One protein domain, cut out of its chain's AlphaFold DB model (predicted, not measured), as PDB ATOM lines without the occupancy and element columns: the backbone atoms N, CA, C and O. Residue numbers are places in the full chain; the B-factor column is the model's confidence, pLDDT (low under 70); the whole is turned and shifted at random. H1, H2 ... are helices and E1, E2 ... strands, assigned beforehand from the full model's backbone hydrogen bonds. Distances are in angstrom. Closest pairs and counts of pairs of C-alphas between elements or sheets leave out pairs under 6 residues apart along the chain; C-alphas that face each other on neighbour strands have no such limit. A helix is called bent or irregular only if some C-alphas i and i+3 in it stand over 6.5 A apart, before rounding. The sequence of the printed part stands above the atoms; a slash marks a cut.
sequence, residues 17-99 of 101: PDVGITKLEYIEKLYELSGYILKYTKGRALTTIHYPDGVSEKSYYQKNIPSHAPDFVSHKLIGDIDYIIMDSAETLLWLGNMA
ATOM      1  N   PRO A  17     -20.121  22.500  52.595       96.06
ATOM      2  CA  PRO A  17     -20.215  21.570  53.722       96.06
ATOM      3  C   PRO A  17     -21.235  20.444  53.517       96.06
ATOM      4  O   PRO A  17     -20.939  19.297  53.835       96.06
ATOM      5  N   ASP A  18     -22.385  20.750  52.912       97.12
ATOM      6  CA  ASP A  18     -23.493  19.800  52.724       97.12
ATOM      7  C   ASP A  18     -23.131  18.598  51.837       97.12
ATOM      8  O   ASP A  18     -23.744  17.537  51.940       97.12
ATOM      9  N   VAL A  19     -22.131  18.758  50.964       97.38
ATOM     10  CA  VAL A  19     -21.645  17.716  50.042       97.38
ATOM     11  C   VAL A  19     -20.178  17.353  50.279       97.38
ATOM     12  O   VAL A  19     -19.604  16.590  49.509       97.38
ATOM     13  N   GLY A  20     -19.565  17.885  51.341       97.50
ATOM     14  CA  GLY A  20     -18.202  17.547  51.743       97.50
ATOM     15  C   GLY A  20     -17.091  18.049  50.813       97.50
ATOM     16  O   GLY A  20     -15.982  17.542  50.917       97.50
ATOM     17  N   ILE A  21     -17.350  19.027  49.932       98.38
ATOM     18  CA  ILE A  21     -16.329  19.514  48.986       98.38
ATOM     19  C   ILE A  21     -15.389  20.502  49.680       98.38
ATOM     20  O   ILE A  21     -15.799  21.569  50.163       98.38
ATOM     21  N   THR A  22     -14.107  20.154  49.671       98.56
ATOM     22  CA  THR A  22     -12.997  20.953  50.187       98.56
ATOM     23  C   THR A  22     -12.538  22.024  49.196       98.56
ATOM     24  O   THR A  22     -12.832  21.995  47.997       98.56
ATOM     25  N   LYS A  23     -11.760  22.990  49.688       98.31
ATOM     26  CA  LYS A  23     -11.147  24.013  48.842       98.31
ATOM     27  C   LYS A  23     -10.164  23.410  47.844       98.31
ATOM     28  O   LYS A  23     -10.100  23.886  46.711       98.31
ATOM     29  N   LEU A  24      -9.401  22.393  48.245       98.12
ATOM     30  CA  LEU A  24      -8.472  21.727  47.337       98.12
ATOM     31  C   LEU A  24      -9.214  21.094  46.154       98.12
ATOM     32  O   LEU A  24      -8.879  21.404  45.015       98.12
ATOM     33  N   GLU A  25     -10.272  20.325  46.414       98.44
ATOM     34  CA  GLU A  25     -11.087  19.697  45.363       98.44
ATOM     35  C   GLU A  25     -11.729  20.733  44.429       98.44
ATOM     36  O   GLU A  25     -11.782  20.543  43.212       98.44
ATOM     37  N   TYR A  26     -12.183  21.867  44.977       98.25
ATOM     38  CA  TYR A  26     -12.696  22.970  44.166       98.25
ATOM     39  C   TYR A  26     -11.628  23.533  43.213       98.25
ATOM     40  O   TYR A  26     -11.879  23.694  42.017       98.25
ATOM     41  N   ILE A  27     -10.420  23.801  43.715       98.06
ATOM     42  CA  ILE A  27      -9.313  24.331  42.906       98.06
ATOM     43  C   ILE A  27      -8.861  23.308  41.857       98.06
ATOM     44  O   ILE A  27      -8.613  23.682  40.709       98.06
ATOM     45  N   GLU A  28      -8.792  22.023  42.205       98.00
ATOM     46  CA  GLU A  28      -8.502  20.944  41.254       98.00
ATOM     47  C   GLU A  28      -9.548  20.907  40.134       98.00
ATOM     48  O   GLU A  28      -9.192  20.852  38.953       98.00
ATOM     49  N   LYS A  29     -10.834  21.063  40.474       98.44
ATOM     50  CA  LYS A  29     -11.908  21.148  39.479       98.44
ATOM     51  C   LYS A  29     -11.765  22.364  38.565       98.44
ATOM     52  O   LYS A  29     -11.955  22.243  37.354       98.44
ATOM     53  N   LEU A  30     -11.402  23.529  39.107       98.00
ATOM     54  CA  LEU A  30     -11.112  24.716  38.297       98.00
ATOM     55  C   LEU A  30      -9.934  24.483  37.349       98.00
ATOM     56  O   LEU A  30      -9.984  24.931  36.204       98.00
ATOM     57  N   TYR A  31      -8.891  23.781  37.795       97.44
ATOM     58  CA  TYR A  31      -7.743  23.455  36.955       97.44
ATOM     59  C   TYR A  31      -8.138  22.537  35.795       97.44
ATOM     60  O   TYR A  31      -7.833  22.851  34.642       97.44
ATOM     61  N   GLU A  32      -8.883  21.465  36.074       98.44
ATOM     62  CA  GLU A  32      -9.414  20.550  35.054       98.44
ATOM     63  C   GLU A  32     -10.277  21.276  34.013       98.44
ATOM     64  O   GLU A  32     -10.173  21.021  32.811       98.44
ATOM     65  N   LEU A  33     -11.118  22.213  34.462       98.31
ATOM     66  CA  LEU A  33     -12.033  22.965  33.602       98.31
ATOM     67  C   LEU A  33     -11.407  24.225  32.986       98.31
ATOM     68  O   LEU A  33     -12.032  24.858  32.129       98.31
ATOM     69  N   SER A  34     -10.184  24.590  33.380       97.81
ATOM     70  CA  SER A  34      -9.557  25.874  33.046       97.81
ATOM     71  C   SER A  34      -9.521  26.141  31.542       97.81
ATOM     72  O   SER A  34      -9.862  27.239  31.113       97.81
ATOM     73  N   GLY A  35      -9.207  25.136  30.720       97.56
ATOM     74  CA  GLY A  35      -9.191  25.275  29.261       97.56
ATOM     75  C   GLY A  35     -10.548  25.687  28.675       97.56
ATOM     76  O   GLY A  35     -10.608  26.531  27.780       97.56
ATOM     77  N   TYR A  36     -11.646  25.145  29.210       98.31
ATOM     78  CA  TYR A  36     -13.004  25.487  28.780       98.31
ATOM     79  C   TYR A  36     -13.438  26.857  29.294       98.31
ATOM     80  O   TYR A  36     -14.024  27.633  28.540       98.31
ATOM     81  N   ILE A  37     -13.127  27.168  30.554       97.88
ATOM     82  CA  ILE A  37     -13.439  28.461  31.171       97.88
ATOM     83  C   ILE A  37     -12.718  29.576  30.403       97.88
ATOM     84  O   ILE A  37     -13.355  30.492  29.879       97.88
ATOM     85  N   LEU A  38     -11.397  29.449  30.248       97.88
ATOM     86  CA  LEU A  38     -10.547  30.453  29.611       97.88
ATOM     87  C   LEU A  38     -10.906  30.689  28.148       97.88
ATOM     88  O   LEU A  38     -10.795  31.820  27.679       97.88
ATOM     89  N   LYS A  39     -11.403  29.674  27.431       97.81
ATOM     90  CA  LYS A  39     -11.887  29.843  26.053       97.81
ATOM     91  C   LYS A  39     -12.903  30.985  25.919       97.81
ATOM     92  O   LYS A  39     -12.915  31.655  24.890       97.81
ATOM     93  N   TYR A  40     -13.734  31.215  26.936       97.44
ATOM     94  CA  TYR A  40     -14.801  32.219  26.892       97.44
ATOM     95  C   TYR A  40     -14.558  33.431  27.793       97.44
ATOM     96  O   TYR A  40     -15.164  34.485  27.571       97.44
ATOM     97  N   THR A  41     -13.690  33.307  28.799       97.75
ATOM     98  CA  THR A  41     -13.436  34.365  29.785       97.75
ATOM     99  C   THR A  41     -12.141  35.133  29.555       97.75
ATOM    100  O   THR A  41     -11.984  36.206  30.137       97.75
ATOM    101  N   LYS A  42     -11.239  34.650  28.688       98.00
ATOM    102  CA  LYS A  42      -9.955  35.313  28.435       98.00
ATOM    103  C   LYS A  42     -10.134  36.774  27.993       98.00
ATOM    104  O   LYS A  42     -10.902  37.071  27.082       98.00
ATOM    105  N   GLY A  43      -9.399  37.679  28.636       98.00
ATOM    106  CA  GLY A  43      -9.417  39.125  28.415       98.00
ATOM    107  C   GLY A  43     -10.579  39.872  29.076       98.00
ATOM    108  O   GLY A  43     -10.693  41.083  28.886       98.00
ATOM    109  N   ARG A  44     -11.456  39.199  29.836       98.25
ATOM    110  CA  ARG A  44     -12.600  39.851  30.492       98.25
ATOM    111  C   ARG A  44     -12.220  40.446  31.845       98.25
ATOM    112  O   ARG A  44     -11.521  39.805  32.626       98.25
ATOM    113  N   ALA A  45     -12.756  41.633  32.127       98.44
ATOM    114  CA  ALA A  45     -12.757  42.229  33.458       98.44
ATOM    115  C   ALA A  45     -13.739  41.488  34.372       98.44
ATOM    116  O   ALA A  45     -14.879  41.227  33.975       98.44
ATOM    117  N   LEU A  46     -13.296  41.139  35.577       98.12
ATOM    118  CA  LEU A  46     -14.054  40.297  36.495       98.12
ATOM    119  C   LEU A  46     -14.638  41.090  37.657       98.12
ATOM    120  O   LEU A  46     -13.951  41.870  38.305       98.12
ATOM    121  N   THR A  47     -15.894  40.806  37.980       98.19
ATOM    122  CA  THR A  47     -16.410  40.970  39.342       98.19
ATOM    123  C   THR A  47     -16.478  39.580  39.957       98.19
ATOM    124  O   THR A  47     -17.032  38.678  39.331       98.19
ATOM    125  N   THR A  48     -15.915  39.401  41.145       98.12
ATOM    126  CA  THR A  48     -15.896  38.114  41.851       98.12
ATOM    127  C   THR A  48     -16.719  38.188  43.130       98.12
ATOM    128  O   THR A  48     -16.874  39.260  43.720       98.12
ATOM    129  N   ILE A  49     -17.265  37.049  43.551       98.50
ATOM    130  CA  ILE A  49     -17.938  36.886  44.841       98.50
ATOM    131  C   ILE A  49     -17.128  35.875  45.633       98.50
ATOM    132  O   ILE A  49     -16.850  34.785  45.145       98.50
ATOM    133  N   HIS A  50     -16.718  36.254  46.835       98.44
ATOM    134  CA  HIS A  50     -15.875  35.431  47.688       98.44
ATOM    135  C   HIS A  50     -16.681  34.866  48.848       98.44
ATOM    136  O   HIS A  50     -17.416  35.614  49.491       98.44
ATOM    137  N   TYR A  51     -16.474  33.584  49.149       98.38
ATOM    138  CA  TYR A  51     -17.072  32.857  50.273       98.38
ATOM    139  C   TYR A  51     -15.965  32.260  51.156       98.38
ATOM    140  O   TYR A  51     -15.727  31.050  51.124       98.38
ATOM    141  N   PRO A  52     -15.232  33.086  51.927       96.62
ATOM    142  CA  PRO A  52     -14.018  32.649  52.620       96.62
ATOM    143  C   PRO A  52     -14.232  31.475  53.576       96.62
ATOM    144  O   PRO A  52     -13.303  30.692  53.783       96.62
ATOM    145  N   ASP A  53     -15.434  31.355  54.141       96.75
ATOM    146  CA  ASP A  53     -15.820  30.333  55.118       96.75
ATOM    147  C   ASP A  53     -16.879  29.349  54.580       96.75
ATOM    148  O   ASP A  53     -17.444  28.573  55.343       96.75
ATOM    149  N   GLY A  54     -17.090  29.327  53.258       97.19
ATOM    150  CA  GLY A  54     -18.012  28.416  52.574       97.19
ATOM    151  C   GLY A  54     -19.355  29.046  52.195       97.19
ATOM    152  O   GLY A  54     -19.692  30.153  52.613       97.19
ATOM    153  N   VAL A  55     -20.121  28.342  51.354       97.56
ATOM    154  CA  VAL A  55     -21.351  28.865  50.717       97.56
ATOM    155  C   VAL A  55     -22.490  29.180  51.687       97.56
ATOM    156  O   VAL A  55     -23.369  29.971  51.351       97.56
ATOM    157  N   SER A  56     -22.473  28.580  52.877       95.88
ATOM    158  CA  SER A  56     -23.481  28.796  53.923       95.88
ATOM    159  C   SER A  56     -23.192  30.031  54.788       95.88
ATOM    160  O   SER A  56     -24.040  30.429  55.583       95.88
ATOM    161  N   GLU A  57     -22.014  30.638  54.627       96.50
ATOM    162  CA  GLU A  57     -21.532  31.766  55.424       96.50
ATOM    163  C   GLU A  57     -21.561  33.089  54.638       96.50
ATOM    164  O   GLU A  57     -22.064  33.187  53.516       96.50
ATOM    165  N   LYS A  58     -21.035  34.161  55.245       97.31
ATOM    166  CA  LYS A  58     -21.001  35.492  54.623       97.31
ATOM    167  C   LYS A  58     -20.124  35.516  53.370       97.31
ATOM    168  O   LYS A  58     -18.991  35.037  53.378       97.31
ATOM    169  N   SER A  59     -20.619  36.209  52.348       98.25
ATOM    170  CA  SER A  59     -19.877  36.511  51.128       98.25
ATOM    171  C   SER A  59     -19.634  38.006  50.940       98.25
ATOM    172  O   SER A  59     -20.271  38.850  51.580       98.25
ATOM    173  N   TYR A  60     -18.700  38.349  50.053       98.25
ATOM    174  CA  TYR A  60     -18.478  39.729  49.625       98.25
ATOM    175  C   TYR A  60     -18.157  39.825  48.133       98.25
ATOM    176  O   TYR A  60     -17.566  38.923  47.543       98.25
ATOM    177  N   TYR A  61     -18.530  40.956  47.533       97.81
ATOM    178  CA  TYR A  61     -18.195  41.290  46.152       97.81
ATOM    179  C   TYR A  61     -16.829  41.972  46.075       97.81
ATOM    180  O   TYR A  61     -16.539  42.876  46.860       97.81
ATOM    181  N   GLN A  62     -16.034  41.613  45.073       98.06
ATOM    182  CA  GLN A  62     -14.773  42.268  44.746       98.06
ATOM    183  C   GLN A  62     -14.776  42.692  43.276       98.06
ATOM    184  O   GLN A  62     -15.008  41.891  42.372       98.06
ATOM    185  N   LYS A  63     -14.525  43.983  43.044       97.62
ATOM    186  CA  LYS A  63     -14.329  44.556  41.702       97.62
ATOM    187  C   LYS A  63     -12.898  45.037  41.503       97.62
ATOM    188  O   LYS A  63     -12.299  44.749  40.476       97.62
ATOM    189  N   ASN A  64     -12.368  45.746  42.499       98.25
ATOM    190  CA  ASN A  64     -10.981  46.187  42.502       98.25
ATOM    191  C   ASN A  64     -10.040  45.010  42.766       98.25
ATOM    192  O   ASN A  64     -10.315  44.179  43.635       98.25
ATOM    193  N   ILE A  65      -8.918  44.983  42.057       98.19
ATOM    194  CA  ILE A  65      -7.786  44.123  42.376       98.19
ATOM    195  C   ILE A  65      -7.302  44.431  43.807       98.19
ATOM    196  O   ILE A  65      -7.145  45.601  44.171       98.19
ATOM    197  N   PRO A  66      -7.105  43.414  44.664       96.62
ATOM    198  CA  PRO A  66      -6.588  43.638  46.003       96.62
ATOM    199  C   PRO A  66      -5.090  43.970  45.968       96.62
ATOM    200  O   PRO A  66      -4.346  43.460  45.135       96.62
ATOM    201  N   SER A  67      -4.615  44.746  46.943       96.12
ATOM    202  CA  SER A  67      -3.200  45.150  47.051       96.12
ATOM    203  C   SER A  67      -2.211  43.992  47.229       96.12
ATOM    204  O   SER A  67      -1.018  44.169  47.020       96.12
ATOM    205  N   HIS A  68      -2.698  42.820  47.637       93.31
ATOM    206  CA  HIS A  68      -1.908  41.601  47.812       93.31
ATOM    207  C   HIS A  68      -1.992  40.656  46.602       93.31
ATOM    208  O   HIS A  68      -1.607  39.489  46.713       93.31
ATOM    209  N   ALA A  69      -2.549  41.109  45.474       96.06
ATOM    210  CA  ALA A  69      -2.575  40.319  44.252       96.06
ATOM    211  C   ALA A  69      -1.139  39.991  43.792       96.06
ATOM    212  O   ALA A  69      -0.291  40.881  43.772       96.06
ATOM    213  N   PRO A  70      -0.842  38.728  43.443       95.06
ATOM    214  CA  PRO A  70       0.457  38.353  42.901       95.06
ATOM    215  C   PRO A  70       0.765  39.042  41.566       95.06
ATOM    216  O   PRO A  70      -0.139  39.265  40.767       95.06
ATOM    217  N   ASP A  71       2.051  39.227  41.260       94.56
ATOM    218  CA  ASP A  71       2.532  39.896  40.035       94.56
ATOM    219  C   ASP A  71       2.042  39.273  38.714       94.56
ATOM    220  O   ASP A  71       2.075  39.919  37.670       94.56
ATOM    221  N   PHE A  72       1.620  38.004  38.726       94.81
ATOM    222  CA  PHE A  72       1.089  37.338  37.533       94.81
ATOM    223  C   PHE A  72      -0.379  37.689  37.244       94.81
ATOM    224  O   PHE A  72      -0.886  37.318  36.187       94.81
ATOM    225  N   VAL A  73      -1.079  38.343  38.175       97.12
ATOM    226  CA  VAL A  73      -2.488  38.705  38.015       97.12
ATOM    227  C   VAL A  73      -2.581  39.988  37.200       97.12
ATOM    228  O   VAL A  73      -2.313  41.083  37.690       97.12
ATOM    229  N   SER A  74      -3.008  39.854  35.948       97.81
ATOM    230  CA  SER A  74      -3.289  41.003  35.091       97.81
ATOM    231  C   SER A  74      -4.481  41.814  35.595       97.81
ATOM    232  O   SER A  74      -5.482  41.268  36.070       97.81
ATOM    233  N   HIS A  75      -4.409  43.130  35.413       98.38
ATOM    234  CA  HIS A  75      -5.474  44.057  35.776       98.38
ATOM    235  C   HIS A  75      -5.579  45.233  34.802       98.38
ATOM    236  O   HIS A  75      -4.702  45.450  33.960       98.38
ATOM    237  N   LYS A  76      -6.703  45.951  34.859       98.38
ATOM    238  CA  LYS A  76      -6.970  47.110  34.009       98.38
ATOM    239  C   LYS A  76      -7.926  48.087  34.687       98.38
ATOM    240  O   LYS A  76      -9.055  47.729  35.025       98.38
ATOM    241  N   LEU A  77      -7.527  49.357  34.705       98.50
ATOM    242  CA  LEU A  77      -8.393  50.471  35.075       98.50
ATOM    243  C   LEU A  77      -9.500  50.682  34.025       98.50
ATOM    244  O   LEU A  77      -9.226  50.902  32.841       98.50
ATOM    245  N   ILE A  78     -10.758  50.612  34.460       98.00
ATOM    246  CA  ILE A  78     -11.953  50.884  33.652       98.00
ATOM    247  C   ILE A  78     -12.851  51.837  34.447       98.00
ATOM    248  O   ILE A  78     -13.483  51.440  35.428       98.00
ATOM    249  N   GLY A  79     -12.909  53.099  34.013       97.19
ATOM    250  CA  GLY A  79     -13.455  54.171  34.846       97.19
ATOM    251  C   GLY A  79     -12.590  54.335  36.094       97.19
ATOM    252  O   GLY A  79     -11.371  54.420  35.976       97.19
ATOM    253  N   ASP A  80     -13.213  54.290  37.268       97.75
ATOM    254  CA  ASP A  80     -12.533  54.452  38.563       97.75
ATOM    255  C   ASP A  80     -12.230  53.115  39.270       97.75
ATOM    256  O   ASP A  80     -11.939  53.093  40.465       97.75
ATOM    257  N   ILE A  81     -12.355  51.985  38.565       98.38
ATOM    258  CA  ILE A  81     -12.184  50.643  39.140       98.38
ATOM    259  C   ILE A  81     -11.059  49.911  38.418       98.38
ATOM    260  O   ILE A  81     -11.068  49.803  37.189       98.38
ATOM    261  N   ASP A  82     -10.119  49.370  39.188       98.50
ATOM    262  CA  ASP A  82      -9.012  48.573  38.669       98.50
ATOM    263  C   ASP A  82      -9.368  47.086  38.693       98.50
ATOM    264  O   ASP A  82      -9.269  46.418  39.719       98.50
ATOM    265  N   TYR A  83      -9.874  46.575  37.575       98.75
ATOM    266  CA  TYR A  83     -10.423  45.227  37.497       98.75
ATOM    267  C   TYR A  83      -9.345  44.175  37.282       98.75
ATOM    268  O   TYR A  83      -8.477  44.340  36.429       98.75
ATOM    269  N   ILE A  84      -9.502  43.024  37.934       98.62
ATOM    270  CA  ILE A  84      -8.778  41.802  37.560       98.62
ATOM    271  C   ILE A  84      -9.202  41.387  36.146       98.62
ATOM    272  O   ILE A  84     -10.398  41.338  35.837       98.62
ATOM    273  N   ILE A  85      -8.226  41.057  35.301       98.50
ATOM    274  CA  ILE A  85      -8.447  40.518  33.959       98.50
ATOM    275  C   ILE A  85      -8.187  39.012  33.971       98.50
ATOM    276  O   ILE A  85      -7.095  38.560  34.301       98.50
ATOM    277  N   MET A  86      -9.184  38.222  33.570       98.19
ATOM    278  CA  MET A  86      -9.007  36.778  33.406       98.19
ATOM    279  C   MET A  86      -8.173  36.496  32.160       98.19
ATOM    280  O   MET A  86      -8.653  36.706  31.052       98.19
ATOM    281  N   ASP A  87      -6.948  36.002  32.300       95.88
ATOM    282  CA  ASP A  87      -6.052  35.752  31.162       95.88
ATOM    283  C   ASP A  87      -5.287  34.421  31.207       95.88
ATOM    284  O   ASP A  87      -4.764  33.981  30.175       95.88
ATOM    285  N   SER A  88      -5.267  33.775  32.372       96.75
ATOM    286  CA  SER A  88      -4.428  32.623  32.686       96.75
ATOM    287  C   SER A  88      -5.123  31.654  33.645       96.75
ATOM    288  O   SER A  88      -6.052  32.016  34.376       96.75
ATOM    289  N   ALA A  89      -4.664  30.402  33.648       96.88
ATOM    290  CA  ALA A  89      -5.136  29.416  34.614       96.88
ATOM    291  C   ALA A  89      -4.667  29.794  36.027       96.88
ATOM    292  O   ALA A  89      -5.401  29.616  36.988       96.88
ATOM    293  N   GLU A  90      -3.484  30.387  36.152       96.62
ATOM    294  CA  GLU A  90      -2.912  30.862  37.405       96.62
ATOM    295  C   GLU A  90      -3.804  31.909  38.082       96.62
ATOM    296  O   GLU A  90      -4.085  31.776  39.275       96.62
ATOM    297  N   THR A  91      -4.329  32.889  37.333       97.38
ATOM    298  CA  THR A  91      -5.314  33.851  37.857       97.38
ATOM    299  C   THR A  91      -6.597  33.144  38.303       97.38
ATOM    300  O   THR A  91      -7.099  33.426  39.391       97.38
ATOM    301  N   LEU A  92      -7.107  32.187  37.518       98.06
ATOM    302  CA  LEU A  92      -8.300  31.410  37.882       98.06
ATOM    303  C   LEU A  92      -8.103  30.628  39.192       98.06
ATOM    304  O   LEU A  92      -8.953  30.687  40.080       98.06
ATOM    305  N   LEU A  93      -6.980  29.924  39.341       97.88
ATOM    306  CA  LEU A  93      -6.687  29.143  40.545       97.88
ATOM    307  C   LEU A  93      -6.402  30.032  41.756       97.88
ATOM    308  O   LEU A  93      -6.774  29.682  42.875       97.88
ATOM    309  N   TRP A  94      -5.775  31.193  41.556       97.69
ATOM    310  CA  TRP A  94      -5.583  32.175  42.619       97.69
ATOM    311  C   TRP A  94      -6.921  32.714  43.141       97.69
ATOM    312  O   TRP A  94      -7.133  32.737  44.354       97.69
ATOM    313  N   LEU A  95      -7.854  33.051  42.244       98.00
ATOM    314  CA  LEU A  95      -9.224  33.416  42.614       98.00
ATOM    315  C   LEU A  95      -9.919  32.278  43.378       98.00
ATOM    316  O   LEU A  95     -10.518  32.523  44.426       98.00
ATOM    317  N   GLY A  96      -9.770  31.032  42.920       97.88
ATOM    318  CA  GLY A  96     -10.289  29.855  43.622       97.88
ATOM    319  C   GLY A  96      -9.699  29.674  45.026       97.88
ATOM    320  O   GLY A  96     -10.420  29.365  45.973       97.88
ATOM    321  N   ASN A  97      -8.406  29.958  45.213       97.56
ATOM    322  CA  ASN A  97      -7.749  29.919  46.523       97.56
ATOM    323  C   ASN A  97      -8.275  30.983  47.499       97.56
ATOM    324  O   ASN A  97      -8.278  30.756  48.711       97.56
ATOM    325  N   MET A  98      -8.766  32.106  46.971       97.56
ATOM    326  CA  MET A  98      -9.497  33.134  47.720       97.56
ATOM    327  C   MET A  98     -10.996  32.822  47.868       97.56
ATOM    328  O   MET A  98     -11.764  33.705  48.245       97.56
ATOM    329  N   ALA A  99     -11.421  31.594  47.553       97.88
ATOM    330  CA  ALA A  99     -12.809  31.145  47.589       97.88
ATOM    331  C   ALA A  99     -13.758  32.000  46.729       97.88
ATOM    332  O   ALA A  99     -14.886  32.274  47.138       97.88
TER     333      ALA A  99
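AT A GLANCE: This is residues 17 to 99 of the 101 residues of the protein "DNA polymerase LigD" of Thermoclostridium stercorarium (strain ATCC 35414 / DSM 8532 / NCIMB 11754) (UniProt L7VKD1). A kinked helix, H1, and a short helix, H2, pack on each other, with two separate strand hairpins beyond them: E1 with E2, of which E1 is the strand near H2, and E3 with E4 at one end of the longest axis. H2 lies nearest the middle, and a long loop, residues 63 to 74, joins the hairpins. The 83 printed residues hold two named helices and four named strands in the order H1 E1 E2 E3 E4 H2, with two antiparallel two-stranded sheets, a mixed class. The whole is compact, radius of gyration of the C-alphas 13.2 A, spanning 40 by 29 by 21 A.

IN THESE COORDINATES: Find C-alpha 23 at (-11.147, 24.013, 48.842); from there H1 runs to residue 41, 21.8 A away. It is irregular, with C-alphas 32 and 35 7.5 A apart, and has a kink of 66 degrees near residue 35. Next come E1, residues 48 to 50, E2, residues 60 to 62, E3, residues 75 to 78, and E4, residues 81 to 86, 15.3 A long. H2, residues 89 to 97, 12.2 A long, ends at C-alpha 97 (-7.749, 29.919, 46.523).

HOW THE PARTS SIT: H1 and H2 touch, closest at the C-alphas of Ile 27 and Gly 96, 5.7 A, at a steep tilt of 40 degrees, opposite ways. E1 and H2 are near each other, with 5 pairs of C-alphas within 10 A. In the hairpin E1 and E2, look for N 48 and O 62, 2.9 A, within hydrogen-bond range. In the hairpin E3 and E4, look for N 76 and O 83, 2.9 A, also within range. Residues 44 to 45 pair antiparallel with residues 85 to 86 of E4. E1 and E4 are apart. Every O i to N i+4 pair is within range in H2, 12 of 15 in H1.

THE WHOLE: The C-alphas of Gly 20 and Gly 79, the two farthest apart, are 40.6 A apart. The printed part has no cut, and the link from E2 to E3 is long. No printed residue is under 70 in pLDDT.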